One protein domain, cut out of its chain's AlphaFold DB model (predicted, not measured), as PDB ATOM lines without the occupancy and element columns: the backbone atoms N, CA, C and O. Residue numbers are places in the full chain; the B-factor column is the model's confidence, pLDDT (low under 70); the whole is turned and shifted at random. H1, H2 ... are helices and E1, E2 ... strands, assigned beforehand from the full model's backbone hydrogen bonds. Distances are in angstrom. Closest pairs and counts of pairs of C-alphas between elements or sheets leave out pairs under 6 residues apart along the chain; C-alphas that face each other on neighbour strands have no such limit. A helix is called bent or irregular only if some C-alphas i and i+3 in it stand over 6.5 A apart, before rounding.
ATOM      1  N   GLU A   2     -32.589  50.723  27.523       81.56
ATOM      2  CA  GLU A   2     -33.472  51.873  27.243       81.56
ATOM      3  C   GLU A   2     -34.666  52.042  28.192       81.56
ATOM      4  O   GLU A   2     -35.101  53.158  28.430       81.56
ATOM      5  N   ASN A   3     -35.195  50.957  28.771       86.12
ATOM      6  CA  ASN A   3     -36.353  51.059  29.669       86.12
ATOM      7  C   ASN A   3     -35.987  51.779  30.983       86.12
ATOM      8  O   ASN A   3     -35.369  51.172  31.857       86.12
ATOM      9  N   GLU A   4     -36.376  53.040  31.146       85.62
ATOM     10  CA  GLU A   4     -35.981  53.898  32.278       85.62
ATOM     11  C   GLU A   4     -36.490  53.429  33.652       85.62
ATOM     12  O   GLU A   4     -35.896  53.767  34.684       85.62
ATOM     13  N   GLN A   5     -37.552  52.615  33.678       89.94
ATOM     14  CA  GLN A   5     -38.098  52.041  34.912       89.94
ATOM     15  C   GLN A   5     -37.207  50.928  35.477       89.94
ATOM     16  O   GLN A   5     -37.249  50.635  36.670       89.94
ATOM     17  N   VAL A   6     -36.374  50.309  34.637       90.38
ATOM     18  CA  VAL A   6     -35.468  49.237  35.055       90.38
ATOM     19  C   VAL A   6     -34.181  49.839  35.604       90.38
ATOM     20  O   VAL A   6     -33.443  50.489  34.868       90.38
ATOM     21  N   LYS A   7     -33.877  49.563  36.875       90.12
ATOM     22  CA  LYS A   7     -32.632  49.997  37.542       90.12
ATOM     23  C   LYS A   7     -31.573  48.901  37.660       90.12
ATOM     24  O   LYS A   7     -30.391  49.206  37.780       90.12
ATOM     25  N   ILE A   8     -31.990  47.638  37.591       92.94
ATOM     26  CA  ILE A   8     -31.121  46.472  37.762       92.94
ATOM     27  C   ILE A   8     -31.293  45.542  36.565       92.94
ATOM     28  O   ILE A   8     -32.415  45.246  36.156       92.94
ATOM     29  N   ILE A   9     -30.175  45.071  36.022       93.31
ATOM     30  CA  ILE A   9     -30.118  43.973  35.061       93.31
ATOM     31  C   ILE A   9     -29.482  42.792  35.784       93.31
ATOM     32  O   ILE A   9     -28.307  42.836  36.136       93.31
ATOM     33  N   TRP A  10     -30.254  41.733  36.009       95.75
ATOM     34  CA  TRP A  10     -29.765  40.529  36.672       95.75
ATOM     35  C   TRP A  10     -29.591  39.419  35.643       95.75
ATOM     36  O   TRP A  10     -30.559  38.975  35.025       95.75
ATOM     37  N   ALA A  11     -28.350  38.983  35.436       96.06
ATOM     38  CA  ALA A  11     -28.047  37.898  34.522       96.06
ATOM     39  C   ALA A  11     -28.767  36.615  34.955       96.06
ATOM     40  O   ALA A  11     -28.689  36.189  36.111       96.06
ATOM     41  N   PHE A  12     -29.457  35.985  34.002       95.38
ATOM     42  CA  PHE A  12     -30.175  34.747  34.272       95.38
ATOM     43  C   PHE A  12     -29.210  33.607  34.614       95.38
ATOM     44  O   PHE A  12     -29.387  32.937  35.628       95.38
ATOM     45  N   ARG A  13     -28.154  33.435  33.810       94.75
ATOM     46  CA  ARG A  13     -27.038  32.510  34.052       94.75
ATOM     47  C   ARG A  13     -25.760  33.045  33.375       94.75
ATOM     48  O   ARG A  13     -25.858  33.924  32.523       94.75
ATOM     49  N   GLY A  14     -24.593  32.498  33.725       91.56
ATOM     50  CA  GLY A  14     -23.353  32.654  32.944       91.56
ATOM     51  C   GLY A  14     -23.297  31.742  31.702       91.56
ATOM     52  O   GLY A  14     -24.314  31.464  31.063       91.56
ATOM     53  N   GLY A  15     -22.121  31.204  31.375       92.38
ATOM     54  CA  GLY A  15     -21.960  30.231  30.289       92.38
ATOM     55  C   GLY A  15     -20.885  30.627  29.287       92.38
ATOM     56  O   GLY A  15     -19.713  30.621  29.632       92.38
ATOM     57  N   TYR A  16     -21.290  30.887  28.047       91.88
ATOM     58  CA  TYR A  16     -20.403  31.234  26.940       91.88
ATOM     59  C   TYR A  16     -21.160  32.109  25.936       91.88
ATOM     60  O   TYR A  16     -22.352  31.880  25.698       91.88
ATOM     61  N   GLY A  17     -20.447  33.052  25.321       90.81
ATOM     62  CA  GLY A  17     -20.921  33.852  24.192       90.81
ATOM     63  C   GLY A  17     -20.911  35.357  24.445       90.81
ATOM     64  O   GLY A  17     -20.998  36.112  23.482       90.81
ATOM     65  N   CYS A  18     -20.736  35.830  25.689       91.81
ATOM     66  CA  CYS A  18     -20.696  37.275  25.961       91.81
ATOM     67  C   CYS A  18     -19.591  37.998  25.180       91.81
ATOM     68  O   CYS A  18     -19.771  39.146  24.779       91.81
ATOM     69  N   GLY A  19     -18.467  37.321  24.930       88.75
ATOM     70  CA  GLY A  19     -17.365  37.856  24.127       88.75
ATOM     71  C   GLY A  19     -17.715  38.110  22.658       88.75
ATOM     72  O   GLY A  19     -17.091  38.967  22.043       88.75
ATOM     73  N   GLU A  20     -18.715  37.425  22.095       88.81
ATOM     74  CA  GLU A  20     -19.052  37.520  20.665       88.81
ATOM     75  C   GLU A  20     -19.757  38.834  20.306       88.81
ATOM     76  O   GLU A  20     -19.616  39.320  19.190       88.81
ATOM     77  N   PHE A  21     -20.496  39.424  21.249       82.94
ATOM     78  CA  PHE A  21     -21.320  40.617  21.019       82.94
ATOM     79  C   PHE A  21     -20.925  41.803  21.910       82.94
ATOM     80  O   PHE A  21     -21.641  42.807  21.994       82.94
ATOM     81  N   VAL A  22     -19.795  41.709  22.615       79.88
ATOM     82  CA  VAL A  22     -19.385  42.757  23.558       79.88
ATOM     83  C   VAL A  22     -19.137  44.095  22.860       79.88
ATOM     84  O   VAL A  22     -19.484  45.143  23.403       79.88
ATOM     85  N   GLU A  23     -18.620  44.068  21.630       75.56
ATOM     86  CA  GLU A  23     -18.396  45.285  20.851       75.56
ATOM     87  C   GLU A  23     -19.705  45.928  20.382       75.56
ATOM     88  O   GLU A  23     -19.831  47.151  20.389       75.56
ATOM     89  N   ASP A  24     -20.739  45.137  20.096       75.81
ATOM     90  CA  ASP A  24     -22.074  45.669  19.798       75.81
ATOM     91  C   ASP A  24     -22.707  46.339  21.028       75.81
ATOM     92  O   ASP A  24     -23.506  47.277  20.917       75.81
ATOM     93  N   CYS A  25     -22.292  45.925  22.229       70.94
ATOM     94  CA  CYS A  25     -22.677  46.563  23.485       70.94
ATOM     95  C   CYS A  25     -21.915  47.878  23.767       70.94
ATOM     96  O   CYS A  25     -22.294  48.609  24.689       70.94
ATOM     97  N   LEU A  26     -20.910  48.259  22.956       62.97
ATOM     98  CA  LEU A  26     -20.137  49.512  23.083       62.97
ATOM     99  C   LEU A  26     -20.924  50.795  22.734       62.97
ATOM    100  O   LEU A  26     -20.353  51.884  22.682       62.97
ATOM    101  N   LYS A  27     -22.246  50.713  22.548       65.00
ATOM    102  CA  LYS A  27     -23.109  51.886  22.305       65.00
ATOM    103  C   LYS A  27     -24.119  52.157  23.419       65.00
ATOM    104  O   LYS A  27     -24.997  53.006  23.267       65.00
ATOM    105  N   GLN A  28     -24.030  51.434  24.528       62.75
ATOM    106  CA  GLN A  28     -25.005  51.536  25.605       62.75
ATOM    107  C   GLN A  28     -24.762  52.783  26.468       62.75
ATOM    108  O   GLN A  28     -23.652  53.051  26.915       62.75
ATOM    109  N   LYS A  29     -25.833  53.537  26.733       64.38
ATOM    110  CA  LYS A  29     -25.872  54.638  27.704       64.38
ATOM    111  C   LYS A  29     -26.826  54.262  28.836       64.38
ATOM    112  O   LYS A  29     -27.864  53.649  28.582       64.38
ATOM    113  N   GLY A  30     -26.483  54.618  30.071       74.19
ATOM    114  CA  GLY A  30     -27.347  54.430  31.238       74.19
ATOM    115  C   GLY A  30     -26.572  54.200  32.533       74.19
ATOM    116  O   GLY A  30     -25.349  54.162  32.532       74.19
ATOM    117  N   ASP A  31     -27.312  54.037  33.623       82.00
ATOM    118  CA  ASP A  31     -26.830  53.930  35.008       82.00
ATOM    119  C   ASP A  31     -27.283  52.626  35.694       82.00
ATOM    120  O   ASP A  31     -27.247  52.499  36.917       82.00
ATOM    121  N   LYS A  32     -27.733  51.644  34.905       89.25
ATOM    122  CA  LYS A  32     -28.286  50.390  35.428       89.25
ATOM    123  C   LYS A  32     -27.191  49.502  35.998       89.25
ATOM    124  O   LYS A  32     -26.185  49.254  35.334       89.25
ATOM    125  N   ILE A  33     -27.443  48.951  37.180       92.12
ATOM    126  CA  ILE A  33     -26.525  48.026  37.846       92.12
ATOM    127  C   ILE A  33     -26.680  46.636  37.224       92.12
ATOM    128  O   ILE A  33     -27.781  46.083  37.195       92.12
ATOM    129  N   LEU A  34     -25.577  46.066  36.738       94.56
ATOM    130  CA  LEU A  34     -25.509  44.675  36.283       94.56
ATOM    131  C   LEU A  34     -25.144  43.747  37.448       94.56
ATOM    132  O   LEU A  34     -24.200  44.041  38.178       94.56
ATOM    133  N   ILE A  35     -25.834  42.611  37.573       97.00
ATOM    134  CA  ILE A  35     -25.539  41.546  38.546       97.00
ATOM    135  C   ILE A  35     -25.302  40.222  37.812       97.00
ATOM    136  O   ILE A  35     -26.131  39.810  36.998       97.00
ATOM    137  N   GLY A  36     -24.190  39.543  38.100       96.88
ATOM    138  CA  GLY A  36     -23.870  38.215  37.556       96.88
ATOM    139  C   GLY A  36     -22.409  37.819  37.779       96.88
ATOM    140  O   GLY A  36     -21.632  38.621  38.284       96.88
ATOM    141  N   TYR A  37     -22.004  36.614  37.381       96.31
ATOM    142  CA  TYR A  37     -20.607  36.147  37.438       96.31
ATOM    143  C   TYR A  37     -20.281  35.219  36.256       96.31
ATOM    144  O   TYR A  37     -21.115  35.056  35.360       96.31
ATOM    145  N   SER A  38     -19.088  34.606  36.232       95.75
ATOM    146  CA  SER A  38     -18.634  33.723  35.143       95.75
ATOM    147  C   SER A  38     -18.505  34.491  33.813       95.75
ATOM    148  O   SER A  38     -17.856  35.535  33.797       95.75
ATOM    149  N   ASP A  39     -19.115  34.042  32.711       96.19
ATOM    150  CA  ASP A  39     -19.063  34.691  31.379       96.19
ATOM    151  C   ASP A  39     -19.517  36.164  31.384       96.19
ATOM    152  O   ASP A  39     -19.063  36.980  30.585       96.19
ATOM    153  N   ILE A  40     -20.332  36.552  32.373       96.25
ATOM    154  CA  ILE A  40     -20.756  37.944  32.596       96.25
ATOM    155  C   ILE A  40     -19.569  38.867  32.932       96.25
ATOM    156  O   ILE A  40     -19.680  40.083  32.795       96.25
ATOM    157  N   THR A  41     -18.407  38.312  33.292       96.44
ATOM    158  CA  THR A  41     -17.134  39.042  33.452       96.44
ATOM    159  C   THR A  41     -16.820  39.929  32.249       96.44
ATOM    160  O   THR A  41     -16.366  41.056  32.435       96.44
ATOM    161  N   VAL A  42     -17.146  39.485  31.029       94.75
ATOM    162  CA  VAL A  42     -17.009  40.298  29.811       94.75
ATOM    163  C   VAL A  42     -17.754  41.632  29.942       94.75
ATOM    164  O   VAL A  42     -17.201  42.700  29.678       94.75
ATOM    165  N   LEU A  43     -19.003  41.577  30.405       92.94
ATOM    166  CA  LEU A  43     -19.859  42.749  30.564       92.94
ATOM    167  C   LEU A  43     -19.452  43.599  31.771       92.94
ATOM    168  O   LEU A  43     -19.530  44.823  31.694       92.94
ATOM    169  N   HIS A  44     -18.981  42.983  32.859       94.31
ATOM    170  CA  HIS A  44     -18.439  43.715  34.011       94.31
ATOM    171  C   HIS A  44     -17.258  44.588  33.606       94.31
ATOM    172  O   HIS A  44     -17.248  45.786  33.888       94.31
ATOM    173  N   LEU A  45     -16.297  44.010  32.887       92.62
ATOM    174  CA  LEU A  45     -15.119  44.733  32.421       92.62
ATOM    175  C   LEU A  45     -15.499  45.821  31.421       92.62
ATOM    176  O   LEU A  45     -15.012  46.944  31.538       92.62
ATOM    177  N   LEU A  46     -16.424  45.535  30.501       90.44
ATOM    178  CA  LEU A  46     -16.951  46.547  29.595       90.44
ATOM    179  C   LEU A  46     -17.556  47.733  30.368       90.44
ATOM    180  O   LEU A  46     -17.163  48.882  30.167       90.44
ATOM    181  N   LEU A  47     -18.496  47.474  31.277       89.94
ATOM    182  CA  LEU A  47     -19.227  48.515  32.003       89.94
ATOM    183  C   LEU A  47     -18.328  49.310  32.957       89.94
ATOM    184  O   LEU A  47     -18.375  50.543  32.963       89.94
ATOM    185  N   ASN A  48     -17.470  48.639  33.724       89.50
ATOM    186  CA  ASN A  48     -16.568  49.300  34.665       89.50
ATOM    187  C   ASN A  48     -15.472  50.093  33.928       89.50
ATOM    188  O   ASN A  48     -15.207  51.263  34.244       89.50
ATOM    189  N   ASN A  49     -14.831  49.486  32.923       85.31
ATOM    190  CA  ASN A  49     -13.631  50.062  32.318       85.31
ATOM    191  C   ASN A  49     -13.959  51.048  31.193       85.31
ATOM    192  O   ASN A  49     -13.321  52.097  31.131       85.31
ATOM    193  N   HIS A  50     -14.999  50.822  30.387       84.69
ATOM    194  CA  HIS A  50     -15.381  51.791  29.350       84.69
ATOM    195  C   HIS A  50     -16.325  52.868  29.871       84.69
ATOM    196  O   HIS A  50     -16.116  54.046  29.594       84.69
ATOM    197  N   TYR A  51     -17.332  52.492  30.660       86.19
ATOM    198  CA  TYR A  51     -18.415  53.411  31.022       86.19
ATOM    199  C   TYR A  51     -18.374  53.917  32.459       86.19
ATOM    200  O   TYR A  51     -19.146  54.806  32.805       86.19
ATOM    201  N   ASN A  52     -17.480  53.382  33.300       86.75
ATOM    202  CA  ASN A  52     -17.433  53.692  34.733       86.75
ATOM    203  C   ASN A  52     -18.790  53.451  35.431       86.75
ATOM    204  O   ASN A  52     -19.123  54.126  36.403       86.75
ATOM    205  N   ILE A  53     -19.562  52.483  34.926       88.50
ATOM    206  CA  ILE A  53     -20.822  52.039  35.521       88.50
ATOM    207  C   ILE A  53     -20.486  50.937  36.531       88.50
ATOM    208  O   ILE A  53     -19.828  49.963  36.145       88.50
ATOM    209  N   PRO A  54     -20.899  51.068  37.805       89.38
ATOM    210  CA  PRO A  54     -20.667  50.039  38.808       89.38
ATOM    211  C   PRO A  54     -21.499  48.790  38.511       89.38
ATOM    212  O   PRO A  54     -22.647  48.864  38.067       89.38
ATOM    213  N   THR A  55     -20.922  47.630  38.796       94.19
ATOM    214  CA  THR A  55     -21.572  46.329  38.639       94.19
ATOM    215  C   THR A  55     -21.329  45.467  39.874       94.19
ATOM    216  O   THR A  55     -20.446  45.754  40.681       94.19
ATOM    217  N   ILE A  56     -22.136  44.422  40.042       95.69
ATOM    218  CA  ILE A  56     -22.023  43.463  41.139       95.69
ATOM    219  C   ILE A  56     -21.632  42.112  40.542       95.69
ATOM    220  O   ILE A  56     -22.438  41.448  39.882       95.69
ATOM    221  N   HIS A  57     -20.391  41.699  40.789       96.00
ATOM    222  CA  HIS A  57     -19.979  40.322  40.551       96.00
ATOM    223  C   HIS A  57     -20.615  39.432  41.631       96.00
ATOM    224  O   HIS A  57     -20.185  39.447  42.781       96.00
ATOM    225  N   GLY A  58     -21.690  38.721  41.291       94.94
ATOM    226  CA  GLY A  58     -22.518  38.005  42.266       94.94
ATOM    227  C   GLY A  58     -23.509  37.039  41.623       94.94
ATOM    228  O   GLY A  58     -23.642  37.009  40.402       94.94
ATOM    229  N   SER A  59     -24.187  36.242  42.454       94.94
ATOM    230  CA  SER A  59     -25.071  35.130  42.074       94.94
ATOM    231  C   SER A  59     -25.969  35.450  40.878       94.94
ATOM    232  O   SER A  59     -26.650  36.470  40.871       94.94
ATOM    233  N   VAL A  60     -26.016  34.567  39.881       96.31
ATOM    234  CA  VAL A  60     -26.982  34.628  38.767       96.31
ATOM    235  C   VAL A  60     -28.344  34.075  39.201       96.31
ATOM    236  O   VAL A  60     -28.414  33.314  40.166       96.31
ATOM    237  N   LEU A  61     -29.426  34.409  38.487       95.94
ATOM    238  CA  LEU A  61     -30.786  34.002  38.886       95.94
ATOM    239  C   LEU A  61     -30.953  32.482  39.002       95.94
ATOM    240  O   LEU A  61     -31.634  32.012  39.910       95.94
ATOM    241  N   THR A  62     -30.312  31.694  38.132       95.69
ATOM    242  CA  THR A  62     -30.387  30.227  38.217       95.69
ATOM    243  C   THR A  62     -29.786  29.668  39.504       95.69
ATOM    244  O   THR A  62     -30.238  28.626  39.962       95.69
ATOM    245  N   SER A  63     -28.808  30.346  40.112       93.44
ATOM    246  CA  SER A  63     -28.205  29.905  41.380       93.44
ATOM    247  C   SER A  63     -29.144  30.090  42.576       93.44
ATOM    248  O   SER A  63     -28.925  29.498  43.629       93.44
ATOM    249  N   LEU A  64     -30.205  30.886  42.415       92.81
ATOM    250  CA  LEU A  64     -31.225  31.114  43.442       92.81
ATOM    251  C   LEU A  64     -32.276  30.002  43.467       92.81
ATOM    252  O   LEU A  64     -33.041  29.887  44.419       92.81
ATOM    253  N   LEU A  65     -32.331  29.200  42.403       93.44
ATOM    254  CA  LEU A  65     -33.290  28.120  42.252       93.44
ATOM    255  C   LEU A  65     -32.755  26.823  42.891       93.44
ATOM    256  O   LEU A  65     -31.537  26.641  43.023       93.44
ATOM    257  N   PRO A  66     -33.641  25.877  43.250       91.56
ATOM    258  CA  PRO A  66     -33.228  24.541  43.655       91.56
ATOM    259  C   PRO A  66     -32.418  23.828  42.556       91.56
ATOM    260  O   PRO A  66     -32.723  23.987  41.372       91.56
ATOM    261  N   PRO A  67     -31.421  23.000  42.919       90.38
ATOM    262  CA  PRO A  67     -31.036  22.626  44.284       90.38
ATOM    263  C   PRO A  67     -30.050  23.600  44.956       90.38
ATOM    264  O   PRO A  67     -29.711  23.392  46.117       90.38
ATOM    265  N   THR A  68     -29.574  24.631  44.251       91.25
ATOM    266  CA  THR A  68     -28.488  25.499  44.727       91.25
ATOM    267  C   THR A  68     -28.925  26.434  45.853       91.25
ATOM    268  O   THR A  68     -28.227  26.497  46.859       91.25
ATOM    269  N   ASN A  69     -30.068  27.120  45.712       92.06
ATOM    270  CA  ASN A  69     -30.640  28.020  46.731       92.06
ATOM    271  C   ASN A  69     -29.613  28.988  47.361       92.06
ATOM    272  O   ASN A  69     -29.541  29.125  48.582       92.06
ATOM    273  N   GLN A  70     -28.780  29.623  46.534       93.12
ATOM    274  CA  GLN A  70     -27.716  30.501  47.011       93.12
ATOM    275  C   GLN A  70     -28.287  31.731  47.734       93.12
ATOM    276  O   GLN A  70     -29.228  32.361  47.249       93.12
ATOM    277  N   ASP A  71     -27.686  32.092  48.869       92.94
ATOM    278  CA  ASP A  71     -28.047  33.301  49.608       92.94
ATOM    279  C   ASP A  71     -27.719  34.572  48.801       92.94
ATOM    280  O   ASP A  71     -26.687  34.667  48.130       92.94
ATOM    281  N   ILE A  72     -28.616  35.557  48.876       94.00
ATOM    282  CA  ILE A  72     -28.503  36.862  48.206       94.00
ATOM    283  C   ILE A  72     -28.422  38.025  49.189       94.00
ATOM    284  O   ILE A  72     -28.424  39.180  48.764       94.00
ATOM    285  N   THR A  73     -28.358  37.747  50.491       94.25
ATOM    286  CA  THR A  73     -28.325  38.778  51.532       94.25
ATOM    287  C   THR A  73     -27.190  39.772  51.292       94.25
ATOM    288  O   THR A  73     -27.417  40.979  51.320       94.25
ATOM    289  N   SER A  74     -25.996  39.293  50.930       93.12
ATOM    290  CA  SER A  74     -24.854  40.154  50.597       93.12
ATOM    291  C   SER A  74     -25.126  41.082  49.405       93.12
ATOM    292  O   SER A  74     -24.810  42.268  49.471       93.12
ATOM    293  N   ILE A  75     -25.771  40.584  48.345       94.50
ATOM    294  CA  ILE A  75     -26.153  41.383  47.169       94.50
ATOM    295  C   ILE A  75     -27.162  42.462  47.568       94.50
ATOM    296  O   ILE A  75     -27.009  43.622  47.188       94.50
ATOM    297  N   ILE A  76     -28.178  42.100  48.355       94.56
ATOM    298  CA  ILE A  76     -29.195  43.042  48.836       94.56
ATOM    299  C   ILE A  76     -28.552  44.142  49.686       94.56
ATOM    300  O   ILE A  76     -28.883  45.314  49.513       94.56
ATOM    301  N   ASN A  77     -27.625  43.787  50.574       94.88
ATOM    302  CA  ASN A  77     -26.939  44.744  51.439       94.88
ATOM    303  C   ASN A  77     -26.093  45.729  50.617       94.88
ATOM    304  O   ASN A  77     -26.191  46.939  50.817       94.88
ATOM    305  N   VAL A  78     -25.359  45.241  49.608       93.69
ATOM    306  CA  VAL A  78     -24.620  46.103  48.666       93.69
ATOM    307  C   VAL A  78     -25.567  47.046  47.920       93.69
ATOM    308  O   VAL A  78     -25.290  48.239  47.821       93.69
ATOM    309  N   LEU A  79     -26.715  46.554  47.443       93.56
ATOM    310  CA  LEU A  79     -27.715  47.383  46.755       93.56
ATOM    311  C   LEU A  79     -28.336  48.455  47.661       93.56
ATOM    312  O   LEU A  79     -28.715  49.519  47.175       93.56
ATOM    313  N   LYS A  80     -28.424  48.201  48.970       94.75
ATOM    314  CA  LYS A  80     -28.846  49.188  49.975       94.75
ATOM    315  C   LYS A  80     -27.749  50.195  50.340       94.75
ATOM    316  O   LYS A  80     -28.027  51.142  51.071       94.75
ATOM    317  N   GLY A  81     -26.525  50.011  49.841       93.25
ATOM    318  CA  GLY A  81     -25.370  50.844  50.175       93.25
ATOM    319  C   GLY A  81     -24.765  50.530  51.545       93.25
ATOM    320  O   GLY A  81     -24.073  51.374  52.117       93.25
ATOM    321  N   GLU A  82     -25.032  49.342  52.089       95.31
ATOM    322  CA  GLU A  82     -24.416  48.899  53.336       95.31
ATOM    323  C   GLU A  82     -22.925  48.624  53.112       95.31
ATOM    324  O   GLU A  82     -22.516  48.043  52.104       95.31
ATOM    325  N   LYS A  83     -22.094  49.062  54.062       89.38
ATOM    326  CA  LYS A  83     -20.656  48.792  54.034       89.38
ATOM    327  C   LYS A  83     -20.398  47.376  54.531       89.38
ATOM    328  O   LYS A  83     -20.924  46.986  55.571       89.38
ATOM    329  N   SER A  84     -19.556  46.644  53.815       85.25
ATOM    330  CA  SER A  84     -19.065  45.334  54.220       85.25
ATOM    331  C   SER A  84     -17.554  45.368  54.407       85.25
ATOM    332  O   SER A  84     -16.830  46.047  53.678       85.25
ATOM    333  N   GLU A  85     -17.089  44.614  55.395       89.50
ATOM    334  CA  GLU A  85     -15.677  44.336  55.619       89.50
ATOM    335  C   GLU A  85     -15.469  42.832  55.470       89.50
ATOM    336  O   GLU A  85     -16.270  42.032  55.959       89.50
ATOM    337  N   ILE A  86     -14.417  42.446  54.752       88.62
ATOM    338  CA  ILE A  86     -14.065  41.047  54.520       88.62
ATOM    339  C   ILE A  86     -12.628  40.860  54.981       88.62
ATOM    340  O   ILE A  86     -11.733  41.606  54.580       88.62
TER     341      ILE A  86
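Overview. This is residues 2 to 86 of the 178 residues of the protein "LD-carboxypeptidase family protein" of Rickettsia endosymbiont of Ixodes pacificus (UniProt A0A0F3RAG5). A small parallel sheet of three short strands lies at the core, with one long helix, H2, packed over E2 and E3 on one of its faces. A long loop, residues 11 to 23, leads from E1 to the short helix H1 out near H2, while the short helices H3 and H4 come last, H4 only grazing the sheet. The printed part has 85 residues, with four named helices and three named strands in the order E1 H1 E2 H2 E3 H3 H4; the sheet order is E1 E2 E3, all parallel. The class is mixed, helices and strands, with 39 residues, under half, in named elements. The whole is compact, with a radius of gyration of the C-alphas of 13.4 A and spans of 34 by 28 by 28 A.

Along the chain. E1 is residues 8 to 10, beginning at C-alpha 8 (-31.121, 46.472, 37.762). H1 is residues 24 to 27 and only just irregular: C-alphas 24 and 27 are 6.8 A apart. E2, residues 33 to 36, measures 10.2 A. H2, residues 38 to 51, measures 20.1 A from C-alpha 38 (-18.634, 33.723, 35.143); it is neither bent nor irregular, but only just, with C-alphas 39 and 42 6.2 A apart. E3 is residues 55 to 57 and H3 residues 61 to 64. H4, residues 73 to 79, measures 9.9 A and ends at C-alpha 79 (-27.715, 47.383, 46.755).

Arrangement. E1 and E2 are parallel at 12 degrees, with N 9 and O 33 2.9 A apart, within hydrogen-bond range. E2 and E3 are parallel at 15 degrees, with N 56 and O 34 2.8 A apart, within range. E1, H1, E2 and E2, H2, E3 are strand-helix-strand units, two parallel neighbour strands with a helix between, each with a right-handed crossover. H2 and the sheet make two layers, a helix on one face of a sheet, at a height over the sheet of 8.8 A. H2 is over E3 and only just over E2, where 3 of its C-alphas fall; it runs along the strands, at 26 degrees to E3 on the local plane. The closest C-alphas of H2 and E3 are those of His 44 and Thr 55, 6.2 A apart. H1 is not on the sheet; it is close to H2 but not clearly touching, the closest C-alphas being Leu 26 and Leu 46, 7.8 A apart. H4 only grazes the sheet, with residues 75 to 79. H3 is not on the sheet and is apart from H4. In H4 every O i to N i+4 pair is within hydrogen-bond range, in H2 8 of 10; H1 and H3 are too short for such a pair.

Size, cuts and confidence. The C-alphas farthest apart are those of Lys 27 and Pro 67, 37.4 A. The printed part has no cut. The link from E1 to H1 is long, with 13 residues. The mean pLDDT of the printed part is 89.7, with residues 26 to 29 under 70.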